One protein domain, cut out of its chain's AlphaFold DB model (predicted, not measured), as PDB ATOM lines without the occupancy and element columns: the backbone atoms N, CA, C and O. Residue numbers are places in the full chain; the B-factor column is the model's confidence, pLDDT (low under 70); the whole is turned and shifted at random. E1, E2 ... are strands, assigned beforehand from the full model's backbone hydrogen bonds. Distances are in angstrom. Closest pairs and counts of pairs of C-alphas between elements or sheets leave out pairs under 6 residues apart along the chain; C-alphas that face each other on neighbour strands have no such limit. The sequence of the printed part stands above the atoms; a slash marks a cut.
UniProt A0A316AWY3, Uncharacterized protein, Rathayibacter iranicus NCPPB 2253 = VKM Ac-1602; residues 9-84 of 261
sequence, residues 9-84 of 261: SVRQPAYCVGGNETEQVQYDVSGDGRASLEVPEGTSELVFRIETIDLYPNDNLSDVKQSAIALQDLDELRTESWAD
ATOM      1  N   SER A   9     120.049 118.887 161.462       86.00
ATOM      2  CA  SER A   9     119.115 119.671 162.259       86.00
ATOM      3  C   SER A   9     119.906 120.523 163.247       86.00
ATOM      4  O   SER A   9     120.582 119.998 164.129       86.00
ATOM      5  N   VAL A  10     119.806 121.846 163.130       86.69
ATOM      6  CA  VAL A  10     120.419 122.784 164.077       86.69
ATOM      7  C   VAL A  10     119.355 123.191 165.096       86.69
ATOM      8  O   VAL A  10     118.315 123.742 164.740       86.69
ATOM      9  N   ARG A  11     119.583 122.857 166.368       84.50
ATOM     10  CA  ARG A  11     118.654 123.096 167.477       84.50
ATOM     11  C   ARG A  11     118.926 124.437 168.145       84.50
ATOM     12  O   ARG A  11     120.073 124.864 168.274       84.50
ATOM     13  N   GLN A  12     117.864 125.076 168.620       87.00
ATOM     14  CA  GLN A  12     117.959 126.234 169.504       87.00
ATOM     15  C   GLN A  12     118.132 125.805 170.979       87.00
ATOM     16  O   GLN A  12     117.745 124.686 171.353       87.00
ATOM     17  N   PRO A  13     118.684 126.682 171.837       89.19
ATOM     18  CA  PRO A  13     119.404 127.912 171.484       89.19
ATOM     19  C   PRO A  13     120.819 127.613 170.956       89.19
ATOM     20  O   PRO A  13     121.304 126.483 171.073       89.19
ATOM     21  N   ALA A  14     121.474 128.627 170.390       87.50
ATOM     22  CA  ALA A  14     122.931 128.647 170.256       87.50
ATOM     23  C   ALA A  14     123.547 129.258 171.525       87.50
ATOM     24  O   ALA A  14     122.841 129.873 172.327       87.50
ATOM     25  N   TYR A  15     124.854 129.099 171.709       88.94
ATOM     26  CA  TYR A  15     125.574 129.705 172.826       88.94
ATOM     27  C   TYR A  15     126.678 130.619 172.313       88.94
ATOM     28  O   TYR A  15     127.448 130.221 171.440       88.94
ATOM     29  N   CYS A  16     126.760 131.820 172.875       89.12
ATOM     30  CA  CYS A  16     127.883 132.732 172.697       89.12
ATOM     31  C   CYS A  16     128.784 132.623 173.925       89.12
ATOM     32  O   CYS A  16     128.309 132.748 175.055       89.12
ATOM     33  N   VAL A  17     130.072 132.375 173.717       87.69
ATOM     34  CA  VAL A  17     131.069 132.285 174.786       87.69
ATOM     35  C   VAL A  17     132.045 133.443 174.625       87.69
ATOM     36  O   VAL A  17     132.642 133.611 173.559       87.69
ATOM     37  N   GLY A  18     132.210 134.239 175.678       89.38
ATOM     38  CA  GLY A  18     133.107 135.392 175.705       89.38
ATOM     39  C   GLY A  18     133.644 135.634 177.114       89.38
ATOM     40  O   GLY A  18     132.896 135.602 178.091       89.38
ATOM     41  N   GLY A  19     134.954 135.856 177.245       86.88
ATOM     42  CA  GLY A  19     135.595 136.047 178.550       86.88
ATOM     43  C   GLY A  19     135.358 134.862 179.500       86.88
ATOM     44  O   GLY A  19     135.843 133.766 179.243       86.88
ATOM     45  N   ASN A  20     134.619 135.096 180.592       85.25
ATOM     46  CA  ASN A  20     134.231 134.077 181.582       85.25
ATOM     47  C   ASN A  20     132.720 133.772 181.572       85.25
ATOM     48  O   ASN A  20     132.211 133.164 182.514       85.25
ATOM     49  N   GLU A  21     131.992 134.227 180.553       88.75
ATOM     50  CA  GLU A  21     130.538 134.125 180.480       88.75
ATOM     51  C   GLU A  21     130.100 133.285 179.275       88.75
ATOM     52  O   GLU A  21     130.789 133.165 178.258       88.75
ATOM     53  N   THR A  22     128.944 132.644 179.420       88.75
ATOM     54  CA  THR A  22     128.274 131.902 178.351       88.75
ATOM     55  C   THR A  22     126.823 132.338 178.327       88.75
ATOM     56  O   THR A  22     126.100 132.155 179.308       88.75
ATOM     57  N   GLU A  23     126.399 132.897 177.204       90.12
ATOM     58  CA  GLU A  23     125.049 133.404 176.998       90.12
ATOM     59  C   GLU A  23     124.297 132.525 175.994       90.12
ATOM     60  O   GLU A  23     124.848 132.091 174.984       90.12
ATOM     61  N   GLN A  24     123.022 132.247 176.276       90.06
ATOM     62  CA  GLN A  24     122.131 131.586 175.325       90.06
ATOM     63  C   GLN A  24     121.546 132.614 174.366       90.06
ATOM     64  O   GLN A  24     120.898 133.561 174.803       90.06
ATOM     65  N   VAL A  25     121.691 132.372 173.068       90.38
ATOM     66  CA  VAL A  25     121.194 133.269 172.026       90.38
ATOM     67  C   VAL A  25     120.201 132.532 171.136       90.38
ATOM     68  O   VAL A  25     120.439 131.414 170.663       90.38
ATOM     69  N   GLN A  26     119.044 133.162 170.942       92.19
ATOM     70  CA  GLN A  26     118.037 132.714 169.987       92.19
ATOM     71  C   GLN A  26     118.393 133.222 168.594       92.19
ATOM     72  O   GLN A  26     119.037 134.256 168.444       92.19
ATOM     73  N   TYR A  27     117.982 132.486 167.572       91.56
ATOM     74  CA  TYR A  27     118.333 132.808 166.196       91.56
ATOM     75  C   TYR A  27     117.190 132.497 165.251       91.56
ATOM     76  O   TYR A  27     116.503 131.494 165.409       91.56
ATOM     77  N   ASP A  28     117.003 133.315 164.229       91.25
ATOM     78  CA  ASP A  28     115.916 133.134 163.285       91.25
ATOM     79  C   ASP A  28     116.310 132.124 162.215       91.25
ATOM     80  O   ASP A  28     117.221 132.354 161.412       91.25
ATOM     81  N   VAL A  29     115.612 130.989 162.192       87.94
ATOM     82  CA  VAL A  29     115.741 130.001 161.118       87.94
ATOM     83  C   VAL A  29     114.875 130.446 159.945       87.94
ATOM     84  O   VAL A  29     113.658 130.577 160.065       87.94
ATOM     85  N   SER A  30     115.503 130.658 158.794       82.50
ATOM     86  CA  SER A  30     114.838 131.019 157.545       82.50
ATOM     87  C   SER A  30     114.995 129.888 156.529       82.50
ATOM     88  O   SER A  30     116.103 129.560 156.120       82.50
ATOM     89  N   GLY A  31     113.878 129.295 156.101       75.94
ATOM     90  CA  GLY A  31     113.840 128.321 155.000       75.94
ATOM     91  C   GLY A  31     114.872 127.182 155.081       75.94
ATOM     92  O   GLY A  31     115.241 126.729 156.163       75.94
ATOM     93  N   ASP A  32     115.306 126.708 153.908       79.94
ATOM     94  CA  ASP A  32     116.141 125.514 153.692       79.94
ATOM     95  C   ASP A  32     117.565 125.606 154.279       79.94
ATOM     96  O   ASP A  32     118.549 125.696 153.537       79.94
ATOM     97  N   GLY A  33     117.680 125.542 155.605       88.50
ATOM     98  CA  GLY A  33     118.959 125.432 156.301       88.50
ATOM     99  C   GLY A  33     119.720 126.749 156.375       88.50
ATOM    100  O   GLY A  33     120.914 126.795 156.097       88.50
ATOM    101  N   ARG A  34     119.042 127.844 156.728       91.44
ATOM    102  CA  ARG A  34     119.687 129.128 157.017       91.44
ATOM    103  C   ARG A  34     119.247 129.635 158.381       91.44
ATOM    104  O   ARG A  34     118.080 129.546 158.741       91.44
ATOM    105  N   ALA A  35     120.190 130.195 159.126       91.56
ATOM    106  CA  ALA A  35     119.944 130.852 160.399       91.56
ATOM    107  C   ALA A  35     120.680 132.188 160.463       91.56
ATOM    108  O   ALA A  35     121.832 132.287 160.019       91.56
ATOM    109  N   SER A  36     120.023 133.179 161.052       91.44
ATOM    110  CA  SER A  36     120.589 134.488 161.365       91.44
ATOM    111  C   SER A  36     120.502 134.721 162.865       91.44
ATOM    112  O   SER A  36     119.481 134.415 163.475       91.44
ATOM    113  N   LEU A  37     121.569 135.241 163.460       91.62
ATOM    114  CA  LEU A  37     121.607 135.599 164.871       91.62
ATOM    115  C   LEU A  37     122.401 136.878 165.056       91.62
ATOM    116  O   LEU A  37     123.353 137.123 164.315       91.62
ATOM    117  N   GLU A  38     122.022 137.649 166.063       91.31
ATOM    118  CA  GLU A  38     122.844 138.743 166.558       91.31
ATOM    119  C   GLU A  38     123.888 138.168 167.515       91.31
ATOM    120  O   GLU A  38     123.569 137.362 168.390       91.31
ATOM    121  N   VAL A  39     125.149 138.543 167.313       88.94
ATOM    122  CA  VAL A  39     126.269 138.061 168.124       88.94
ATOM    123  C   VAL A  39     126.657 139.174 169.098       88.94
ATOM    124  O   VAL A  39     127.036 140.253 168.635       88.94
ATOM    125  N   PRO A  40     126.575 138.952 170.423       89.00
ATOM    126  CA  PRO A  40     126.969 139.950 171.410       89.00
ATOM    127  C   PRO A  40     128.435 140.370 171.266       89.00
ATOM    128  O   PRO A  40     129.308 139.557 170.932       89.00
ATOM    129  N   GLU A  41     128.720 141.639 171.561       87.31
ATOM    130  CA  GLU A  41     130.088 142.157 171.578       87.31
ATOM    131  C   GLU A  41     130.951 141.370 172.581       87.31
ATOM    132  O   GLU A  41     130.511 141.030 173.677       87.31
ATOM    133  N   GLY A  42     132.193 141.061 172.202       87.38
ATOM    134  CA  GLY A  42     133.109 140.280 173.039       87.38
ATOM    135  C   GLY A  42     132.922 138.760 172.961       87.38
ATOM    136  O   GLY A  42     133.651 138.034 173.639       87.38
ATOM    137  N   THR A  43     132.010 138.265 172.118       88.75
ATOM    138  CA  THR A  43     131.909 136.831 171.810       88.75
ATOM    139  C   THR A  43     133.183 136.346 171.119       88.75
ATOM    140  O   THR A  43     133.555 136.843 170.057       88.75
ATOM    141  N   SER A  44     133.845 135.353 171.711       87.19
ATOM    142  CA  SER A  44     135.012 134.675 171.136       87.19
ATOM    143  C   SER A  44     134.666 133.353 170.454       87.19
ATOM    144  O   SER A  44     135.412 132.908 169.586       87.19
ATOM    145  N   GLU A  45     133.552 132.720 170.828       86.00
ATOM    146  CA  GLU A  45     133.125 131.433 170.276       86.00
ATOM    147  C   GLU A  45     131.594 131.347 170.171       86.00
ATOM    148  O   GLU A  45     130.865 131.829 171.038       86.00
ATOM    149  N   LEU A  46     131.118 130.713 169.096       83.44
ATOM    150  CA  LEU A  46     129.710 130.411 168.845       83.44
ATOM    151  C   LEU A  46     129.511 128.897 168.796       83.44
ATOM    152  O   LEU A  46     130.058 128.225 167.923       83.44
ATOM    153  N   VAL A  47     128.682 128.365 169.693       86.44
ATOM    154  CA  VAL A  47     128.403 126.929 169.793       86.44
ATOM    155  C   VAL A  47     126.974 126.641 169.347       86.44
ATOM    156  O   VAL A  47     126.001 127.060 169.980       86.44
ATOM    157  N   PHE A  48     126.844 125.873 168.266       84.38
ATOM    158  CA  PHE A  48     125.563 125.388 167.760       84.38
ATOM    159  C   PHE A  48     125.306 123.949 168.201       84.38
ATOM    160  O   PHE A  48     126.199 123.106 168.217       84.38
ATOM    161  N   ARG A  49     124.045 123.643 168.507       84.75
ATOM    162  CA  ARG A  49     123.598 122.279 168.799       84.75
ATOM    163  C   ARG A  49     123.189 121.593 167.499       84.75
ATOM    164  O   ARG A  49     122.063 121.773 167.044       84.75
ATOM    165  N   ILE A  50     124.101 120.844 166.894       81.06
ATOM    166  CA  ILE A  50     123.881 120.191 165.599       81.06
ATOM    167  C   ILE A  50     123.587 118.705 165.815       81.06
ATOM    168  O   ILE A  50     124.314 118.015 166.524       81.06
ATOM    169  N   GLU A  51     122.524 118.219 165.184       78.25
ATOM    170  CA  GLU A  51     122.154 116.805 165.111       78.25
ATOM    171  C   GLU A  51     122.212 116.350 163.651       78.25
ATOM    172  O   GLU A  51     121.723 117.044 162.758       78.25
ATOM    173  N   THR A  52     122.788 115.180 163.395       77.19
ATOM    174  CA  THR A  52     122.763 114.549 162.071       77.19
ATOM    175  C   THR A  52     121.408 113.906 161.817       77.19
ATOM    176  O   THR A  52     120.870 113.222 162.687       77.19
ATOM    177  N   ILE A  53     120.871 114.100 160.616       76.00
ATOM    178  CA  ILE A  53     119.645 113.450 160.162       76.00
ATOM    179  C   ILE A  53     119.997 112.099 159.546       76.00
ATOM    180  O   ILE A  53     120.946 111.941 158.780       76.00
ATOM    181  N   ASP A  54     119.190 111.116 159.905       62.47
ATOM    182  CA  ASP A  54     119.365 109.718 159.571       62.47
ATOM    183  C   ASP A  54     118.864 109.414 158.141       62.47
ATOM    184  O   ASP A  54     117.710 109.040 157.946       62.47
ATOM    185  N   LEU A  55     119.731 109.533 157.128       60.00
ATOM    186  CA  LEU A  55     119.365 109.390 155.705       60.00
ATOM    187  C   LEU A  55     119.507 107.976 155.146       60.00
ATOM    188  O   LEU A  55     120.543 107.323 155.307       60.00
ATOM    189  N   TYR A  56     118.478 107.483 154.463       53.47
ATOM    190  CA  TYR A  56     118.497 106.198 153.771       53.47
ATOM    191  C   TYR A  56     119.317 106.261 152.475       53.47
ATOM    192  O   TYR A  56     119.361 107.299 151.823       53.47
ATOM    193  N   PRO A  57     119.954 105.152 152.046       51.06
ATOM    194  CA  PRO A  57     120.735 105.120 150.803       51.06
ATOM    195  C   PRO A  57     119.954 105.565 149.554       51.06
ATOM    196  O   PRO A  57     120.534 106.072 148.599       51.06
ATOM    197  N   ASN A  58     118.632 105.387 149.554       51.00
ATOM    198  CA  ASN A  58     117.736 105.825 148.486       51.00
ATOM    199  C   ASN A  58     117.302 107.294 148.598       51.00
ATOM    200  O   ASN A  58     116.667 107.782 147.666       51.00
ATOM    201  N   ASP A  59     117.654 108.003 149.675       54.97
ATOM    202  CA  ASP A  59     117.305 109.418 149.869       54.97
ATOM    203  C   ASP A  59     118.085 110.356 148.937       54.97
ATOM    204  O   ASP A  59     117.921 111.570 149.035       54.97
ATOM    205  N   ASN A  60     118.897 109.776 148.033       56.16
ATOM    206  CA  ASN A  60     119.636 110.378 146.924       56.16
ATOM    207  C   ASN A  60     119.733 111.890 147.064       56.16
ATOM    208  O   ASN A  60     119.016 112.659 146.410       56.16
ATOM    209  N   LEU A  61     120.594 112.307 147.986       65.00
ATOM    210  CA  LEU A  61     120.904 113.707 148.088       65.00
ATOM    211  C   LEU A  61     121.577 114.080 146.776       65.00
ATOM    212  O   LEU A  61     122.657 113.589 146.449       65.00
ATOM    213  N   SER A  62     120.913 114.949 146.022       71.00
ATOM    214  CA  SER A  62     121.561 115.751 144.991       71.00
ATOM    215  C   SER A  62     122.722 116.555 145.602       71.00
ATOM    216  O   SER A  62     123.151 116.304 146.726       71.00
ATOM    217  N   ASP A  63     123.224 117.570 144.903       80.25
ATOM    218  CA  ASP A  63     124.327 118.395 145.398       80.25
ATOM    219  C   ASP A  63     124.127 118.829 146.861       80.25
ATOM    220  O   ASP A  63     123.165 119.526 147.211       80.25
ATOM    221  N   VAL A  64     125.016 118.337 147.730       82.56
ATOM    222  CA  VAL A  64     125.042 118.667 149.155       82.56
ATOM    223  C   VAL A  64     125.381 120.144 149.292       82.56
ATOM    224  O   VAL A  64     126.359 120.618 148.712       82.56
ATOM    225  N   LYS A  65     124.580 120.881 150.066       84.75
ATOM    226  CA  LYS A  65     124.865 122.287 150.359       84.75
ATOM    227  C   LYS A  65     126.027 122.370 151.348       84.75
ATOM    228  O   LYS A  65     125.970 121.801 152.435       84.75
ATOM    229  N   GLN A  66     127.068 123.105 150.977       85.75
ATOM    230  CA  GLN A  66     128.193 123.389 151.862       85.75
ATOM    231  C   GLN A  66     127.726 124.233 153.056       85.75
ATOM    232  O   GLN A  66     127.016 125.230 152.885       85.75
ATOM    233  N   SER A  67     128.123 123.832 154.264       86.56
ATOM    234  CA  SER A  67     127.884 124.639 155.458       86.56
ATOM    235  C   SER A  67     128.790 125.866 155.440       86.56
ATOM    236  O   SER A  67     129.984 125.757 155.164       86.56
ATOM    237  N   ALA A  68     128.224 127.035 155.729       88.31
ATOM    238  CA  ALA A  68     128.969 128.286 155.735       88.31
ATOM    239  C   ALA A  68     128.494 129.227 156.844       88.31
ATOM    240  O   ALA A  68     127.309 129.301 157.187       88.31
ATOM    241  N   ILE A  69     129.426 129.992 157.394       86.94
ATOM    242  CA  ILE A  69     129.164 131.084 158.324       86.94
ATOM    243  C   ILE A  69     129.594 132.366 157.630       86.94
ATOM    244  O   ILE A  69     130.703 132.451 157.121       86.94
ATOM    245  N   ALA A  70     128.707 133.352 157.607       88.25
ATOM    246  CA  ALA A  70     129.032 134.704 157.196       88.25
ATOM    247  C   ALA A  70     128.783 135.613 158.398       88.25
ATOM    248  O   ALA A  70     127.674 135.597 158.941       88.25
ATOM    249  N   LEU A  71     129.806 136.351 158.819       85.56
ATOM    250  CA  LEU A  71     129.679 137.444 159.770       85.56
ATOM    251  C   LEU A  71     129.532 138.734 158.977       85.56
ATOM    252  O   LEU A  71     130.349 139.033 158.106       85.56
ATOM    253  N   GLN A  72     128.465 139.464 159.276       85.88
ATOM    254  CA  GLN A  72     128.174 140.759 158.688       85.88
ATOM    255  C   GLN A  72     128.196 141.809 159.790       85.88
ATOM    256  O   GLN A  72     127.627 141.596 160.859       85.88
ATOM    257  N   ASP A  73     128.875 142.919 159.521       79.88
ATOM    258  CA  ASP A  73     128.763 144.121 160.347       79.88
ATOM    259  C   ASP A  73     127.352 144.729 160.209       79.88
ATOM    260  O   ASP A  73     126.673 144.490 159.208       79.88
ATOM    261  N   LEU A  74     126.920 145.536 161.182       73.44
ATOM    262  CA  LEU A  74     125.599 146.180 161.229       73.44
ATOM    263  C   LEU A  74     125.317 147.060 160.002       73.44
ATOM    264  O   LEU A  74     124.165 147.219 159.607       73.44
ATOM    265  N   ASP A  75     126.370 147.594 159.381       76.31
ATOM    266  CA  ASP A  75     126.284 148.391 158.156       76.31
ATOM    267  C   ASP A  75     126.321 147.533 156.868       76.31
ATOM    268  O   ASP A  75     126.378 148.077 155.768       76.31
ATOM    269  N   GLU A  76     126.356 146.198 156.976       72.50
ATOM    270  CA  GLU A  76     126.481 145.202 155.888       72.50
ATOM    271  C   GLU A  76     127.727 145.356 154.985       72.50
ATOM    272  O   GLU A  76     127.913 144.629 154.008       72.50
ATOM    273  N   LEU A  77     128.634 146.280 155.316       65.62
ATOM    274  CA  LEU A  77     129.785 146.642 154.483       65.62
ATOM    275  C   LEU A  77     130.940 145.640 154.557       65.62
ATOM    276  O   LEU A  77     131.732 145.538 153.617       65.62
ATOM    277  N   ARG A  78     131.071 144.917 155.673       61.25
ATOM    278  CA  ARG A  78     132.097 143.889 155.870       61.25
ATOM    279  C   ARG A  78     131.424 142.546 156.027       61.25
ATOM    280  O   ARG A  78     130.663 142.342 156.964       61.25
ATOM    281  N   THR A  79     131.718 141.652 155.091       76.31
ATOM    282  CA  THR A  79     131.329 140.251 155.180       76.31
ATOM    283  C   THR A  79     132.598 139.420 155.260       76.31
ATOM    284  O   THR A  79     133.364 139.373 154.297       76.31
ATOM    285  N   GLU A  80     132.823 138.778 156.399       81.62
ATOM    286  CA  GLU A  80     133.771 137.670 156.490       81.62
ATOM    287  C   GLU A  80     132.985 136.373 156.367       81.62
ATOM    288  O   GLU A  80     131.933 136.218 156.987       81.62
ATOM    289  N   SER A  81     133.455 135.453 155.529       83.38
ATOM    290  CA  SER A  81     132.782 134.178 155.310       83.38
ATOM    291  C   SER A  81     133.750 133.019 155.456       83.38
ATOM    292  O   SER A  81     134.804 133.009 154.821       83.38
ATOM    293  N   TRP A  82     133.335 132.019 156.219       85.19
ATOM    294  CA  TRP A  82     134.006 130.737 156.361       85.19
ATOM    295  C   TRP A  82     133.110 129.654 155.783       85.19
ATOM    296  O   TRP A  82     131.918 129.593 156.089       85.19
ATOM    297  N   ALA A  83     133.687 128.801 154.951       84.31
ATOM    298  CA  ALA A  83     133.036 127.608 154.447       84.31
ATOM    299  C   ALA A  83     134.075 126.491 154.426       84.31
ATOM    300  O   ALA A  83     135.128 126.640 153.805       84.31
ATOM    301  N   ASP A  84     133.781 125.390 155.110       74.12
ATOM    302  CA  ASP A  84     134.648 124.215 155.094       74.12
ATOM    303  C   ASP A  84     134.399 123.416 153.826       74.12
ATOM    304  O   ASP A  84     133.249 123.217 153.424       74.12
TER     305      ASP A  84
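This is residues 9 to 84 of the 261 residues of an uncharacterized protein of Rathayibacter iranicus NCPPB 2253 = VKM Ac-1602 (UniProt A0A316AWY3). Three small antiparallel sheets form a loose body, set at the corners of a triangle: the sheet of E2, E1 and E5 at one corner, the hairpin of E6 and E7 at another, and the short hairpin of E3 and E4 at the third. From one end of this body sticks out a loop, residues 54 to 64, which adds to its length. The printed part has 76 residues, with no named helix and seven named strands, E1 to E7 in order along it; its class is all strand. The larger sheet has the order E2, E1, E5. The whole is loose, with a radius of gyration of the C-alphas of 14.8 A, and elongated, spanning 45 by 28 by 21 A.

Find C-alpha 9 at (119.115, 119.671, 162.259); from there E1, the longest strand, runs through residues 9 to 18 over 25.0 A and bends by 67 degrees at residue 12. E2 follows as residues 21 to 25, then E3 as residues 28 to 30 and E4 as residues 34 to 36. Look next for C-alpha 45 at (133.125, 131.433, 170.276), where E5 begins; it runs to residue 52, 21.4 A away. E6 is residues 68 to 72, 12.8 A long. E7, residues 79 to 83, is also 12.8 A long and ends with C-alpha 83 at (133.036, 127.608, 154.447).

Start at E1, the inner strand of the larger sheet. E2 is its antiparallel neighbour at 148 degrees and forms a hairpin with it; look for N 16 and O 23, 2.9 A apart. E5 is its other antiparallel neighbour, at 162 degrees, with N 11 and O 49 at 2.8 A and N 47 and O 15 at 2.8 A. E2 runs on into E3 across a break of 2 residues, at 43 degrees. E3 and E4 form an antiparallel hairpin, with N 28 and O 36 at 2.8 A. E4 and E6 are near each other, with 6 pairs of C-alphas within 10 A. E6 and E7 form an antiparallel hairpin at 169 degrees, where you find N 69 and O 82 at 2.8 A. E7 is apart from E1, E2, E3, E4 and E5.

The two C-alphas farthest apart are those of Asn 20 and Asn 58, at 46.5 A. The printed part has no cut, and its one long link is E5 to E6, with 15 residues. Within that link residues 54 to 64 stand free; without them the body spans 33 by 28 by 21 A. The mean pLDDT of the printed part is 81.6, and the model's confidence is low, under 70, at residues 54 to 61 and 77 to 78.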